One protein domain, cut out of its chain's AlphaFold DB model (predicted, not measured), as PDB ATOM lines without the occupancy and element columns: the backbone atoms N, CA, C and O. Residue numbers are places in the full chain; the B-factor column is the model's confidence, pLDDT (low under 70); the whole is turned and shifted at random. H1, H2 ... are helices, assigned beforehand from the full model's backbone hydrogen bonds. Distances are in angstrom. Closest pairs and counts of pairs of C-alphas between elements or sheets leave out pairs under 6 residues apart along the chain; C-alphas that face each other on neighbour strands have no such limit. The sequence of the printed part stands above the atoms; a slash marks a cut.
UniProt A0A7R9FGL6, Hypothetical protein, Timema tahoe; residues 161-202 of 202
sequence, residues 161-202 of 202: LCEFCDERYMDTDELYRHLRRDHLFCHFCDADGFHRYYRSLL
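Overview. This is residues 161 to 202 of the 202 residues of the protein "Hypothetical protein" of Timema tahoe (UniProt A0A7R9FGL6). This is a flat fold with little regular structure: a looped stretch, residues 161 to 171, leads into helix H1, and a second, very short helix, H2, stands off on the other side of H1 from that loop. After H2 the chain folds back, and residues 197 to 198 run beside residues 184 to 185 of the link between the helices. The printed part has 42 residues with two named helices, H1 then H2, and no named strand; its class is all helix, with 16 residues in named elements. It is compact, with a radius of gyration of the C-alphas of 10.4 A and spans of 27 by 26 by 13 A.

Along the chain. H1, residues 172 to 182, begins at C-alpha 172 (43.580, 7.665, -47.882) and is 15.0 A long from first to last C-alpha. H2, residues 187 to 191, ends at C-alpha 191 (36.679, 11.337, -30.201).

Arrangement. H1 and H2 are apart, joined by a tight link of 4 residues. Residues 184 to 185 pair with residues 197 to 198, antiparallel. In H1 and H2 every O i to N i+4 pair is within hydrogen-bond range.

Size, cuts and confidence. The C-alphas farthest apart, of Asp 171 and Leu 202, are 27.8 A apart. The printed part has no cut. Confidence is low, under 70, at residues 201 to 202.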
ATOM      1  N   LEU A 161      46.746  13.931 -51.386       94.75
ATOM      2  CA  LEU A 161      47.772  14.909 -51.043       94.75
ATOM      3  C   LEU A 161      47.599  15.310 -49.578       94.75
ATOM      4  O   LEU A 161      46.484  15.622 -49.169       94.75
ATOM      5  N   CYS A 162      48.684  15.342 -48.814       94.00
ATOM      6  CA  CYS A 162      48.674  15.995 -47.515       94.00
ATOM      7  C   CYS A 162      48.706  17.515 -47.702       94.00
ATOM      8  O   CYS A 162      49.606  18.065 -48.337       94.00
ATOM      9  N   GLU A 163      47.736  18.201 -47.109       90.88
ATOM     10  CA  GLU A 163      47.584  19.657 -47.207       90.88
ATOM     11  C   GLU A 163      48.674  20.433 -46.440       90.88
ATOM     12  O   GLU A 163      48.826  21.644 -46.613       90.88
ATOM     13  N   PHE A 164      49.454  19.746 -45.600       91.31
ATOM     14  CA  PHE A 164      50.476  20.364 -44.756       91.31
ATOM     15  C   PHE A 164      51.895  20.238 -45.321       91.31
ATOM     16  O   PHE A 164      52.659  21.192 -45.176       91.31
ATOM     17  N   CYS A 165      52.246  19.112 -45.957       91.00
ATOM     18  CA  CYS A 165      53.600  18.838 -46.462       91.00
ATOM     19  C   CYS A 165      53.721  18.756 -48.000       91.00
ATOM     20  O   CYS A 165      54.828  18.584 -48.497       91.00
ATOM     21  N   ASP A 166      52.620  18.895 -48.756       89.25
ATOM     22  CA  ASP A 166      52.572  18.756 -50.231       89.25
ATOM     23  C   ASP A 166      53.086  17.390 -50.750       89.25
ATOM     24  O   ASP A 166      53.454  17.223 -51.916       89.25
ATOM     25  N   GLU A 167      53.068  16.364 -49.893       93.81
ATOM     26  CA  GLU A 167      53.396  14.984 -50.255       93.81
ATOM     27  C   GLU A 167      52.142  14.169 -50.581       93.81
ATOM     28  O   GLU A 167      51.068  14.362 -50.006       93.81
ATOM     29  N   ARG A 168      52.275  13.226 -51.522       95.06
ATOM     30  CA  ARG A 168      51.199  12.298 -51.898       95.06
ATOM     31  C   ARG A 168      51.437  10.917 -51.315       95.06
ATOM     32  O   ARG A 168      52.560  10.426 -51.365       95.06
ATOM     33  N   TYR A 169      50.355  10.272 -50.898       94.81
ATOM     34  CA  TYR A 169      50.358   8.932 -50.306       94.81
ATOM     35  C   TYR A 169      49.630   7.932 -51.203       94.81
ATOM     36  O   TYR A 169      48.900   8.330 -52.113       94.81
ATOM     37  N   MET A 170      49.860   6.633 -51.004       92.56
ATOM     38  CA  MET A 170      49.285   5.586 -51.849       92.56
ATOM     39  C   MET A 170      47.758   5.652 -51.857       92.56
ATOM     40  O   MET A 170      47.142   5.622 -52.926       92.56
ATOM     41  N   ASP A 171      47.175   5.790 -50.673       90.88
ATOM     42  CA  ASP A 171      45.744   5.811 -50.425       90.88
ATOM     43  C   ASP A 171      45.410   6.689 -49.210       90.88
ATOM     44  O   ASP A 171      46.277   7.281 -48.556       90.88
ATOM     45  N   THR A 172      44.112   6.825 -48.953       90.50
ATOM     46  CA  THR A 172      43.580   7.665 -47.882       90.50
ATOM     47  C   THR A 172      43.964   7.138 -46.496       90.50
ATOM     48  O   THR A 172      44.201   7.937 -45.594       90.50
ATOM     49  N   ASP A 173      44.108   5.823 -46.326       91.25
ATOM     50  CA  ASP A 173      44.492   5.214 -45.049       91.25
ATOM     51  C   ASP A 173      45.955   5.512 -44.708       91.25
ATOM     52  O   ASP A 173      46.302   5.789 -43.556       91.25
ATOM     53  N   GLU A 174      46.834   5.476 -45.709       92.44
ATOM     54  CA  GLU A 174      48.219   5.896 -45.561       92.44
ATOM     55  C   GLU A 174      48.339   7.383 -45.252       92.44
ATOM     56  O   GLU A 174      49.075   7.737 -44.324       92.44
ATOM     57  N   LEU A 175      47.562   8.230 -45.934       93.38
ATOM     58  CA  LEU A 175      47.484   9.646 -45.594       93.38
ATOM     59  C   LEU A 175      47.004   9.846 -44.148       93.38
ATOM     60  O   LEU A 175      47.644  10.579 -43.402       93.38
ATOM     61  N   TYR A 176      45.935   9.179 -43.702       90.62
ATOM     62  CA  TYR A 176      45.440   9.322 -42.325       90.62
ATOM     63  C   TYR A 176      46.477   8.915 -41.279       90.62
ATOM     64  O   TYR A 176      46.613   9.571 -40.243       90.62
ATOM     65  N   ARG A 177      47.232   7.847 -41.544       92.00
ATOM     66  CA  ARG A 177      48.314   7.408 -40.659       92.00
ATOM     67  C   ARG A 177      49.433   8.439 -40.583       92.00
ATOM     68  O   ARG A 177      49.940   8.687 -39.494       92.00
ATOM     69  N   HIS A 178      49.797   9.034 -41.718       93.06
ATOM     70  CA  HIS A 178      50.742  10.144 -41.767       93.06
ATOM     71  C   HIS A 178      50.220  11.346 -40.968       93.06
ATOM     72  O   HIS A 178      50.900  11.806 -40.056       93.06
ATOM     73  N   LEU A 179      48.980  11.783 -41.217       91.56
ATOM     74  CA  LEU A 179      48.370  12.923 -40.531       91.56
ATOM     75  C   LEU A 179      48.340  12.750 -39.004       91.56
ATOM     76  O   LEU A 179      48.648  13.690 -38.281       91.56
ATOM     77  N   ARG A 180      48.021  11.552 -38.495       89.06
ATOM     78  CA  ARG A 180      48.023  11.270 -37.044       89.06
ATOM     79  C   ARG A 180      49.420  11.199 -36.424       89.06
ATOM     80  O   ARG A 180      49.543  11.384 -35.218       89.06
ATOM     81  N   ARG A 181      50.444  10.854 -37.209       90.12
ATOM     82  CA  ARG A 181      51.821  10.683 -36.721       90.12
ATOM     83  C   ARG A 181      52.613  11.984 -36.779       90.12
ATOM     84  O   ARG A 181      53.354  12.279 -35.849       90.12
ATOM     85  N   ASP A 182      52.462  12.723 -37.873       90.25
ATOM     86  CA  ASP A 182      53.379  13.796 -38.260       90.25
ATOM     87  C   ASP A 182      52.742  15.197 -38.134       90.25
ATOM     88  O   ASP A 182      53.451  16.202 -38.202       90.25
ATOM     89  N   HIS A 183      51.423  15.288 -37.901       90.62
ATOM     90  CA  HIS A 183      50.706  16.554 -37.720       90.62
ATOM     91  C   HIS A 183      49.916  16.612 -36.410       90.62
ATOM     92  O   HIS A 183      49.440  15.605 -35.886       90.62
ATOM     93  N   LEU A 184      49.761  17.830 -35.879       88.00
ATOM     94  CA  LEU A 184      48.947  18.073 -34.693       88.00
ATOM     95  C   LEU A 184      47.471  17.835 -35.022       88.00
ATOM     96  O   LEU A 184      46.951  18.372 -36.003       88.00
ATOM     97  N   PHE A 185      46.778  17.086 -34.170       87.88
ATOM     98  CA  PHE A 185      45.344  16.847 -34.293       87.88
ATOM     99  C   PHE A 185      44.624  17.090 -32.967       87.88
ATOM    100  O   PHE A 185      45.210  16.984 -31.890       87.88
ATOM    101  N   CYS A 186      43.339  17.439 -33.039       87.88
ATOM    102  CA  CYS A 186      42.527  17.621 -31.837       87.88
ATOM    103  C   CYS A 186      41.970  16.276 -31.360       87.88
ATOM    104  O   CYS A 186      41.090  15.711 -32.008       87.88
ATOM    105  N   HIS A 187      42.429  15.805 -30.200       85.38
ATOM    106  CA  HIS A 187      41.932  14.570 -29.584       85.38
ATOM    107  C   HIS A 187      40.433  14.617 -29.251       85.38
ATOM    108  O   HIS A 187      39.755  13.604 -29.383       85.38
ATOM    109  N   PHE A 188      39.906  15.784 -28.863       87.12
ATOM    110  CA  PHE A 188      38.479  15.943 -28.565       87.12
ATOM    111  C   PHE A 188      37.625  15.814 -29.829       87.12
ATOM    112  O   PHE A 188      36.680  15.039 -29.852       87.12
ATOM    113  N   CYS A 189      38.004  16.504 -30.910       87.31
ATOM    114  CA  CYS A 189      37.289  16.391 -32.179       87.31
ATOM    115  C   CYS A 189      37.369  14.966 -32.741       87.31
ATOM    116  O   CYS A 189      36.374  14.466 -33.251       87.31
ATOM    117  N   ASP A 190      38.523  14.302 -32.624       86.38
ATOM    118  CA  ASP A 190      38.691  12.924 -33.094       86.38
ATOM    119  C   ASP A 190      37.799  11.933 -32.325       86.38
ATOM    120  O   ASP A 190      37.245  11.026 -32.942       86.38
ATOM    121  N   ALA A 191      37.596  12.140 -31.016       85.19
ATOM    122  CA  ALA A 191      36.679  11.337 -30.201       85.19
ATOM    123  C   ALA A 191      35.212  11.461 -30.655       85.19
ATOM    124  O   ALA A 191      34.464  10.489 -30.590       85.19
ATOM    125  N   ASP A 192      34.836  12.626 -31.182       88.31
ATOM    126  CA  ASP A 192      33.520  12.893 -31.767       88.31
ATOM    127  C   ASP A 192      33.419  12.463 -33.252       88.31
ATOM    128  O   ASP A 192      32.411  12.712 -33.913       88.31
ATOM    129  N   GLY A 193      34.467  11.843 -33.813       83.75
ATOM    130  CA  GLY A 193      34.538  11.439 -35.225       83.75
ATOM    131  C   GLY A 193      34.906  12.567 -36.199       83.75
ATOM    132  O   GLY A 193      34.897  12.370 -37.415       83.75
ATOM    133  N   PHE A 194      35.259  13.752 -35.697       84.69
ATOM    134  CA  PHE A 194      35.727  14.882 -36.496       84.69
ATOM    135  C   PHE A 194      37.260  14.905 -36.574       84.69
ATOM    136  O   PHE A 194      37.949  15.438 -35.702       84.69
ATOM    137  N   HIS A 195      37.821  14.403 -37.671       81.56
ATOM    138  CA  HIS A 195      39.267  14.425 -37.905       81.56
ATOM    139  C   HIS A 195      39.757  15.838 -38.278       81.56
ATOM    140  O   HIS A 195      39.753  16.224 -39.447       81.56
ATOM    141  N   ARG A 196      40.164  16.635 -37.278       83.88
ATOM    142  CA  ARG A 196      40.724  17.988 -37.470       83.88
ATOM    143  C   ARG A 196      42.231  18.011 -37.231       83.88
ATOM    144  O   ARG A 196      42.680  17.761 -36.110       83.88
ATOM    145  N   TYR A 197      42.970  18.380 -38.273       86.31
ATOM    146  CA  TYR A 197      44.424  18.518 -38.276       86.31
ATOM    147  C   TYR A 197      44.822  19.987 -38.412       86.31
ATOM    148  O   TYR A 197      44.134  20.764 -39.075       86.31
ATOM    149  N   TYR A 198      45.935  20.361 -37.795       82.56
ATOM    150  CA  TYR A 198      46.427  21.732 -37.767       82.56
ATOM    151  C   TYR A 198      47.869  21.778 -38.254       82.56
ATOM    152  O   TYR A 198      48.662  20.866 -38.001       82.56
ATOM    153  N   ARG A 199      48.225  22.874 -38.930       77.38
ATOM    154  CA  ARG A 199      49.620  23.146 -39.271       77.38
ATOM    155  C   ARG A 199      50.384  23.359 -37.964       77.38
ATOM    156  O   ARG A 199      49.992  24.203 -37.160       77.38
ATOM    157  N   SER A 200      51.451  22.594 -37.753       70.94
ATOM    158  CA  SER A 200      52.339  22.789 -36.610       70.94
ATOM    159  C   SER A 200      52.900  24.211 -36.659       70.94
ATOM    160  O   SER A 200      53.465  24.615 -37.676       70.94
ATOM    161  N   LEU A 201      52.695  24.976 -35.587       60.00
ATOM    162  CA  LEU A 201      53.308  26.287 -35.407       60.00
ATOM    163  C   LEU A 201      54.779  26.050 -35.040       60.00
ATOM    164  O   LEU A 201      55.078  25.697 -33.901       60.00
ATOM    165  N   LEU A 202      55.667  26.174 -36.023       53.09
ATOM    166  CA  LEU A 202      57.049  26.583 -35.782       53.09
ATOM    167  C   LEU A 202      57.140  28.080 -36.066       53.09
ATOM    168  O   LEU A 202      56.594  28.494 -37.115       53.09
TER     169      LEU A 202